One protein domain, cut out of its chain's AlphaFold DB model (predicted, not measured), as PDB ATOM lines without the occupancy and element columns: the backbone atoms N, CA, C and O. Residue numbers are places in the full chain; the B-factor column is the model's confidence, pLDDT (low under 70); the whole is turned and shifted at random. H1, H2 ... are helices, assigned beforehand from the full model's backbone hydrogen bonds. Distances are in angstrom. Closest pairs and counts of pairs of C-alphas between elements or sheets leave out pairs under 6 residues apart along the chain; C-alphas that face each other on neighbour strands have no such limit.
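AT A GLANCE: This is residues 2 to 69 of the 69 residues of an uncharacterized protein of Microbacterium sp. Root322 (UniProt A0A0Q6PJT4). A long arm, residues 2 to 25, holding H1 and residues 19 to 25 of H2, sticks out from a small body where H3 crosses H2 and a loop stretch, residues 50 to 69, follows. The arm makes the length. The printed part has 68 residues, with three named helices in the order H1, H2, H3 and no named strand; the class is all helix. The whole is extended, with a radius of gyration of the C-alphas of 18.7 A and spans of 61 by 28 by 25 A.

IN THESE COORDINATES: H1, residues 6 to 16, begins at C-alpha 6 (146.882, 172.093, 123.717). H2, residues 19 to 36, is 25.9 A long. H3, residues 43 to 49, ends at C-alpha 49 (122.657, 208.098, 117.587).

HOW THE PARTS SIT: H1 and H2 meet only through their tight link. H2 touches H3 with residues 27 to 34 alone, about perpendicular at 79 degrees; their closest C-alphas, Pro 30 and Trp 45, are 5.5 A apart. H1 and H3 are apart. Every O i to N i+4 pair is within hydrogen-bond range in H3, 6 of 7 in H1 and 13 of 14 in H2.

THE WHOLE: The farthest C-alphas, Asn 2 and Lys 57, are 61.5 A apart. The printed part has no cut and no long link. Residues 2 to 17 have pLDDT under 70.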
ATOM      1  N   ASN A   2     158.740 174.363 129.445       48.81
ATOM      2  CA  ASN A   2     157.418 173.836 129.811       48.81
ATOM      3  C   ASN A   2     156.430 174.108 128.662       48.81
ATOM      4  O   ASN A   2     155.974 175.240 128.504       48.81
ATOM      5  N   ARG A   3     156.176 173.117 127.799       58.69
ATOM      6  CA  ARG A   3     155.170 173.239 126.731       58.69
ATOM      7  C   ARG A   3     153.795 172.989 127.356       58.69
ATOM      8  O   ARG A   3     153.541 171.880 127.812       58.69
ATOM      9  N   ARG A   4     152.954 174.030 127.420       61.34
ATOM     10  CA  ARG A   4     151.568 173.931 127.909       61.34
ATOM     11  C   ARG A   4     150.763 172.985 127.021       61.34
ATOM     12  O   ARG A   4     151.046 172.865 125.826       61.34
ATOM     13  N   SER A   5     149.796 172.302 127.619       62.41
ATOM     14  CA  SER A   5     148.963 171.330 126.914       62.41
ATOM     15  C   SER A   5     148.028 172.039 125.912       62.41
ATOM     16  O   SER A   5     147.554 173.141 126.199       62.41
ATOM     17  N   PRO A   6     147.724 171.449 124.736       62.97
ATOM     18  CA  PRO A   6     146.882 172.093 123.717       62.97
ATOM     19  C   PRO A   6     145.484 172.524 124.204       62.97
ATOM     20  O   PRO A   6     144.892 173.455 123.657       62.97
ATOM     21  N   SER A   7     144.951 171.869 125.242       63.38
ATOM     22  CA  SER A   7     143.656 172.189 125.860       63.38
ATOM     23  C   SER A   7     143.675 173.496 126.662       63.38
ATOM     24  O   SER A   7     142.680 174.223 126.675       63.38
ATOM     25  N   GLU A   8     144.799 173.833 127.295       59.31
ATOM     26  CA  GLU A   8     144.955 175.086 128.044       59.31
ATOM     27  C   GLU A   8     145.004 176.291 127.094       59.31
ATOM     28  O   GLU A   8     144.384 177.319 127.371       59.31
ATOM     29  N   ASP A   9     145.644 176.144 125.930       59.41
ATOM     30  CA  ASP A   9     145.736 177.197 124.910       59.41
ATOM     31  C   ASP A   9     144.377 177.488 124.249       59.41
ATOM     32  O   ASP A   9     144.000 178.644 124.060       59.41
ATOM     33  N   ALA A  10     143.568 176.459 123.973       57.38
ATOM     34  CA  ALA A  10     142.236 176.638 123.392       57.38
ATOM     35  C   ALA A  10     141.298 177.472 124.289       57.38
ATOM     36  O   ALA A  10     140.551 178.316 123.789       57.38
ATOM     37  N   SER A  11     141.371 177.284 125.612       56.59
ATOM     38  CA  SER A  11     140.561 178.021 126.594       56.59
ATOM     39  C   SER A  11     140.925 179.511 126.668       56.59
ATOM     40  O   SER A  11     140.048 180.375 126.755       56.59
ATOM     41  N   VAL A  12     142.219 179.827 126.550       56.81
ATOM     42  CA  VAL A  12     142.720 181.203 126.495       56.81
ATOM     43  C   VAL A  12     142.275 181.852 125.193       56.81
ATOM     44  O   VAL A  12     141.743 182.960 125.216       56.81
ATOM     45  N   VAL A  13     142.403 181.162 124.059       55.41
ATOM     46  CA  VAL A  13     142.036 181.751 122.769       55.41
ATOM     47  C   VAL A  13     140.509 181.862 122.617       55.41
ATOM     48  O   VAL A  13     140.059 182.774 121.938       55.41
ATOM     49  N   TYR A  14     139.677 181.030 123.258       56.47
ATOM     50  CA  TYR A  14     138.212 181.216 123.265       56.47
ATOM     51  C   TYR A  14     137.791 182.516 123.976       56.47
ATOM     52  O   TYR A  14     136.897 183.214 123.508       56.47
ATOM     53  N   ARG A  15     138.488 182.901 125.054       55.31
ATOM     54  CA  ARG A  15     138.147 184.076 125.879       55.31
ATOM     55  C   ARG A  15     138.479 185.431 125.233       55.31
ATOM     56  O   ARG A  15     137.925 186.445 125.638       55.31
ATOM     57  N   TRP A  16     139.385 185.452 124.253       52.81
ATOM     58  CA  TRP A  16     139.813 186.663 123.532       52.81
ATOM     59  C   TRP A  16     139.134 186.847 122.172       52.81
ATOM     60  O   TRP A  16     139.247 187.909 121.555       52.81
ATOM     61  N   ARG A  17     138.441 185.824 121.669       60.09
ATOM     62  CA  ARG A  17     137.811 185.880 120.352       60.09
ATOM     63  C   ARG A  17     136.559 186.744 120.439       60.09
ATOM     64  O   ARG A  17     135.543 186.325 120.973       60.09
ATOM     65  N   CYS A  18     136.644 187.912 119.811       70.75
ATOM     66  CA  CYS A  18     135.509 188.711 119.358       70.75
ATOM     67  C   CYS A  18     134.897 189.734 120.335       70.75
ATOM     68  O   CYS A  18     133.705 190.006 120.270       70.75
ATOM     69  N   SER A  19     135.710 190.435 121.135       82.31
ATOM     70  CA  SER A  19     135.261 191.669 121.815       82.31
ATOM     71  C   SER A  19     134.688 192.710 120.838       82.31
ATOM     72  O   SER A  19     133.673 193.338 121.120       82.31
ATOM     73  N   GLY A  20     135.293 192.850 119.652       84.31
ATOM     74  CA  GLY A  20     134.787 193.721 118.587       84.31
ATOM     75  C   GLY A  20     133.436 193.274 118.023       84.31
ATOM     76  O   GLY A  20     132.567 194.112 117.808       84.31
ATOM     77  N   LEU A  21     133.226 191.965 117.846       87.62
ATOM     78  CA  LEU A  21     131.936 191.422 117.408       87.62
ATOM     79  C   LEU A  21     130.880 191.561 118.504       87.62
ATOM     80  O   LEU A  21     129.772 191.979 118.213       87.62
ATOM     81  N   GLN A  22     131.236 191.325 119.768       87.50
ATOM     82  CA  GLN A  22     130.325 191.548 120.888       87.50
ATOM     83  C   GLN A  22     129.864 193.010 120.943       87.50
ATOM     84  O   GLN A  22     128.678 193.279 121.126       87.50
ATOM     85  N   ILE A  23     130.783 193.963 120.753       89.44
ATOM     86  CA  ILE A  23     130.432 195.384 120.659       89.44
ATOM     87  C   ILE A  23     129.541 195.633 119.437       89.44
ATOM     88  O   ILE A  23     128.551 196.350 119.561       89.44
ATOM     89  N   ALA A  24     129.855 195.038 118.284       91.12
ATOM     90  CA  ALA A  24     129.039 195.161 117.079       91.12
ATOM     91  C   ALA A  24     127.610 194.636 117.296       91.12
ATOM     92  O   ALA A  24     126.652 195.310 116.934       91.12
ATOM     93  N   ASP A  25     127.442 193.496 117.958       90.12
ATOM     94  CA  ASP A  25     126.128 192.926 118.258       90.12
ATOM     95  C   ASP A  25     125.349 193.794 119.258       90.12
ATOM     96  O   ASP A  25     124.144 194.030 119.098       90.12
ATOM     97  N   MET A  26     126.041 194.324 120.273       92.69
ATOM     98  CA  MET A  26     125.458 195.237 121.259       92.69
ATOM     99  C   MET A  26     124.991 196.559 120.642       92.69
ATOM    100  O   MET A  26     124.036 197.143 121.153       92.69
ATOM    101  N   THR A  27     125.632 197.044 119.573       94.25
ATOM    102  CA  THR A  27     125.218 198.268 118.867       94.25
ATOM    103  C   THR A  27     124.206 197.992 117.757       94.25
ATOM    104  O   THR A  27     123.281 198.782 117.581       94.25
ATOM    105  N   ALA A  28     124.306 196.862 117.056       94.81
ATOM    106  CA  ALA A  28     123.400 196.501 115.967       94.81
ATOM    107  C   ALA A  28     121.962 196.295 116.454       94.81
ATOM    108  O   ALA A  28     121.022 196.808 115.846       94.81
ATOM    109  N   ARG A  29     121.771 195.597 117.583       94.75
ATOM    110  CA  ARG A  29     120.431 195.352 118.143       94.75
ATOM    111  C   ARG A  29     119.610 196.620 118.399       94.75
ATOM    112  O   ARG A  29     118.487 196.684 117.899       94.75
ATOM    113  N   PRO A  30     120.091 197.612 119.166       96.62
ATOM    114  CA  PRO A  30     119.318 198.823 119.416       96.62
ATOM    115  C   PRO A  30     119.101 199.661 118.151       96.62
ATOM    116  O   PRO A  30     118.044 200.275 118.046       96.62
ATOM    117  N   ILE A  31     120.022 199.654 117.179       96.81
ATOM    118  CA  ILE A  31     119.802 200.305 115.873       96.81
ATOM    119  C   ILE A  31     118.651 199.615 115.129       96.81
ATOM    120  O   ILE A  31     117.705 200.275 114.705       96.81
ATOM    121  N   GLY A  32     118.683 198.284 115.028       95.69
ATOM    122  CA  GLY A  32     117.621 197.511 114.380       95.69
ATOM    123  C   GLY A  32     116.265 197.681 115.065       95.69
ATOM    124  O   GLY A  32     115.250 197.822 114.387       95.69
ATOM    125  N   LEU A  33     116.234 197.729 116.401       96.44
ATOM    126  CA  LEU A  33     115.002 197.976 117.151       96.44
ATOM    127  C   LEU A  33     114.429 199.365 116.861       96.44
ATOM    128  O   LEU A  33     113.227 199.478 116.658       96.44
ATOM    129  N   HIS A  34     115.273 200.400 116.805       96.31
ATOM    130  CA  HIS A  34     114.833 201.749 116.453       96.31
ATOM    131  C   HIS A  34     114.221 201.803 115.044       96.31
ATOM    132  O   HIS A  34     113.171 202.409 114.862       96.31
ATOM    133  N   VAL A  35     114.832 201.119 114.070       95.50
ATOM    134  CA  VAL A  35     114.325 201.070 112.688       95.50
ATOM    135  C   VAL A  35     113.013 200.282 112.589       95.50
ATOM    136  O   VAL A  35     112.087 200.719 111.916       95.50
ATOM    137  N   MET A  36     112.913 199.126 113.251       95.62
ATOM    138  CA  MET A  36     111.740 198.245 113.135       95.62
ATOM    139  C   MET A  36     110.571 198.645 114.044       95.62
ATOM    140  O   MET A  36     109.426 198.309 113.749       95.62
ATOM    141  N   ARG A  37     110.844 199.286 115.186       96.25
ATOM    142  CA  ARG A  37     109.858 199.629 116.225       96.25
ATOM    143  C   ARG A  37     110.143 201.022 116.808       96.25
ATOM    144  O   ARG A  37     110.493 201.126 117.985       96.25
ATOM    145  N   PRO A  38     109.991 202.095 116.017       93.62
ATOM    146  CA  PRO A  38     110.398 203.445 116.416       93.62
ATOM    147  C   PRO A  38     109.625 204.008 117.618       93.62
ATOM    148  O   PRO A  38     110.162 204.832 118.349       93.62
ATOM    149  N   GLU A  39     108.393 203.552 117.859       96.12
ATOM    150  CA  GLU A  39     107.577 203.994 119.003       96.12
ATOM    151  C   GLU A  39     108.010 203.366 120.339       96.12
ATOM    152  O   GLU A  39     107.627 203.838 121.409       96.12
ATOM    153  N   GLN A  40     108.812 202.296 120.304       94.88
ATOM    154  CA  GLN A  40     109.287 201.638 121.514       94.88
ATOM    155  C   GLN A  40     110.452 202.438 122.131       94.88
ATOM    156  O   GLN A  40     111.453 202.669 121.450       94.88
ATOM    157  N   PRO A  41     110.398 202.793 123.433       95.50
ATOM    158  CA  PRO A  41     111.500 203.482 124.098       95.50
ATOM    159  C   PRO A  41     112.820 202.716 123.974       95.50
ATOM    160  O   PRO A  41     112.893 201.521 124.276       95.50
ATOM    161  N   ASN A  42     113.882 203.410 123.560       96.81
ATOM    162  CA  ASN A  42     115.176 202.796 123.278       96.81
ATOM    163  C   ASN A  42     116.339 203.693 123.726       96.81
ATOM    164  O   ASN A  42     117.005 204.347 122.930       96.81
ATOM    165  N   ARG A  43     116.638 203.654 125.027       96.31
ATOM    166  CA  ARG A  43     117.731 204.437 125.629       96.31
ATOM    167  C   ARG A  43     119.103 204.167 125.000       96.31
ATOM    168  O   ARG A  43     119.968 205.039 124.979       96.31
ATOM    169  N   ALA A  44     119.337 202.942 124.531       96.25
ATOM    170  CA  ALA A  44     120.598 202.589 123.887       96.25
ATOM    171  C   ALA A  44     120.748 203.308 122.539       96.25
ATOM    172  O   ALA A  44     121.828 203.819 122.241       96.25
ATOM    173  N   TRP A  45     119.666 203.411 121.763       96.50
ATOM    174  CA  TRP A  45     119.633 204.217 120.545       96.50
ATOM    175  C   TRP A  45     119.900 205.699 120.822       96.50
ATOM    176  O   TRP A  45     120.721 206.295 120.124       96.50
ATOM    177  N   ASP A  46     119.304 206.270 121.871       95.88
ATOM    178  CA  ASP A  46     119.509 207.682 122.226       95.88
ATOM    179  C   ASP A  46     120.997 208.008 122.420       95.88
ATOM    180  O   ASP A  46     121.477 209.049 121.980       95.88
ATOM    181  N   LEU A  47     121.764 207.082 123.002       96.19
ATOM    182  CA  LEU A  47     123.211 207.229 123.169       96.19
ATOM    183  C   LEU A  47     123.987 206.949 121.874       96.19
ATOM    184  O   LEU A  47     124.940 207.664 121.561       96.19
ATOM    185  N   ILE A  48     123.620 205.911 121.122       95.56
ATOM    186  CA  ILE A  48     124.328 205.505 119.897       95.56
ATOM    187  C   ILE A  48     124.167 206.548 118.790       95.56
ATOM    188  O   ILE A  48     125.149 206.884 118.128       95.56
ATOM    189  N   SER A  49     122.968 207.109 118.624       95.06
ATOM    190  CA  SER A  49     122.657 208.098 117.587       95.06
ATOM    191  C   SER A  49     123.563 209.333 117.671       95.06
ATOM    192  O   SER A  49     123.949 209.896 116.646       95.06
ATOM    193  N   THR A  50     123.996 209.728 118.874       95.69
ATOM    194  CA  THR A  50     124.945 210.841 119.068       95.69
ATOM    195  C   THR A  50     126.303 210.594 118.410       95.69
ATOM    196  O   THR A  50     126.947 211.553 117.987       95.69
ATOM    197  N   LYS A  51     126.698 209.328 118.240       95.38
ATOM    198  CA  LYS A  51     127.998 208.904 117.700       95.38
ATOM    199  C   LYS A  51     127.979 208.611 116.199       95.38
ATOM    200  O   LYS A  51     129.035 208.357 115.626       95.38
ATOM    201  N   LEU A  52     126.807 208.616 115.561       95.56
ATOM    202  CA  LEU A  52     126.696 208.369 114.125       95.56
ATOM    203  C   LEU A  52     127.181 209.577 113.318       95.56
ATOM    204  O   LEU A  52     126.990 210.731 113.708       95.56
ATOM    205  N   VAL A  53     127.790 209.293 112.165       96.88
ATOM    206  CA  VAL A  53     128.201 210.321 111.205       96.88
ATOM    207  C   VAL A  53     126.973 211.094 110.730       96.88
ATOM    208  O   VAL A  53     125.944 210.504 110.393       96.88
ATOM    209  N   ARG A  54     127.105 212.420 110.685       97.00
ATOM    210  CA  ARG A  54     126.057 213.342 110.250       97.00
ATOM    211  C   ARG A  54     126.457 214.072 108.980       97.00
ATOM    212  O   ARG A  54     127.638 214.302 108.725       97.00
ATOM    213  N   SER A  55     125.455 214.477 108.213       96.44
ATOM    214  CA  SER A  55     125.624 215.449 107.140       96.44
ATOM    215  C   SER A  55     126.005 216.826 107.690       96.44
ATOM    216  O   SER A  55     125.865 217.099 108.883       96.44
ATOM    217  N   SER A  56     126.394 217.744 106.803       94.06
ATOM    218  CA  SER A  56     126.600 219.157 107.158       94.06
ATOM    219  C   SER A  56     125.348 219.835 107.731       94.06
ATOM    220  O   SER A  56     125.465 220.836 108.430       94.06
ATOM    221  N   LYS A  57     124.156 219.284 107.467       94.38
ATOM    222  CA  LYS A  57     122.864 219.751 107.995       94.38
ATOM    223  C   LYS A  57     122.409 218.988 109.249       94.38
ATOM    224  O   LYS A  57     121.329 219.258 109.758       94.38
ATOM    225  N   GLY A  58     123.202 218.033 109.738       93.50
ATOM    226  CA  GLY A  58     122.917 217.275 110.962       93.50
ATOM    227  C   GLY A  58     122.118 215.978 110.778       93.50
ATOM    228  O   GLY A  58     121.872 215.291 111.767       93.50
ATOM    229  N   HIS A  59     121.753 215.608 109.548       93.62
ATOM    230  CA  HIS A  59     121.003 214.374 109.265       93.62
ATOM    231  C   HIS A  59     121.881 213.129 109.404       93.62
ATOM    232  O   HIS A  59     123.034 213.140 108.963       93.62
ATOM    233  N   ILE A  60     121.332 212.058 109.978       95.75
ATOM    234  CA  ILE A  60     122.021 210.764 110.112       95.75
ATOM    235  C   ILE A  60     121.661 209.810 108.966       95.75
ATOM    236  O   ILE A  60     122.473 208.968 108.576       95.75
ATOM    237  N   GLU A  61     120.469 209.963 108.401       94.38
ATOM    238  CA  GLU A  61     119.895 209.136 107.349       94.38
ATOM    239  C   GLU A  61     120.683 209.305 106.046       94.38
ATOM    240  O   GLU A  61     120.914 210.418 105.579       94.38
ATOM    241  N   GLY A  62     121.133 208.197 105.458       93.25
ATOM    242  CA  GLY A  62     121.983 208.211 104.264       93.25
ATOM    243  C   GLY A  62     123.463 208.500 104.545       93.25
ATOM    244  O   GLY A  62     124.286 208.374 103.637       93.25
ATOM    245  N   TYR A  63     123.827 208.811 105.793       94.69
ATOM    246  CA  TYR A  63     125.204 209.048 106.232       94.69
ATOM    247  C   TYR A  63     125.624 207.964 107.227       94.69
ATOM    248  O   TYR A  63     126.102 206.908 106.809       94.69
ATOM    249  N   GLY A  64     125.420 208.208 108.524       94.12
ATOM    250  CA  GLY A  64     125.733 207.274 109.605       94.12
ATOM    251  C   GLY A  64     124.690 206.174 109.816       94.12
ATOM    252  O   GLY A  64     125.012 205.170 110.444       94.12
ATOM    253  N   LEU A  65     123.476 206.330 109.279       95.69
ATOM    254  CA  LEU A  65     122.438 205.301 109.257       95.69
ATOM    255  C   LEU A  65     121.955 205.078 107.820       95.69
ATOM    256  O   LEU A  65     121.400 205.980 107.194       95.69
ATOM    257  N   LYS A  66     122.143 203.863 107.301       95.12
ATOM    258  CA  LYS A  66     121.660 203.446 105.979       95.12
ATOM    259  C   LYS A  66     120.854 202.165 106.129       95.12
ATOM    260  O   LYS A  66     121.352 201.196 106.695       95.12
ATOM    261  N   VAL A  67     119.623 202.183 105.631       93.56
ATOM    262  CA  VAL A  67     118.698 201.047 105.658       93.56
ATOM    263  C   VAL A  67     118.422 200.649 104.213       93.56
ATOM    264  O   VAL A  67     118.114 201.508 103.389       93.56
ATOM    265  N   TYR A  68     118.570 199.363 103.915       91.25
ATOM    266  CA  TYR A  68     118.321 198.773 102.604       91.25
ATOM    267  C   TYR A  68     117.197 197.731 102.727       91.25
ATOM    268  O   TYR A  68     117.051 197.168 103.817       91.25
ATOM    269  N   PRO A  69     116.397 197.518 101.667       82.81
ATOM    270  CA  PRO A  69     115.398 196.453 101.620       82.81
ATOM    271  C   PRO A  69     116.025 195.054 101.643       82.81
ATOM    272  O   PRO A  69     117.181 194.908 101.177       82.81
TER     273      PRO A  69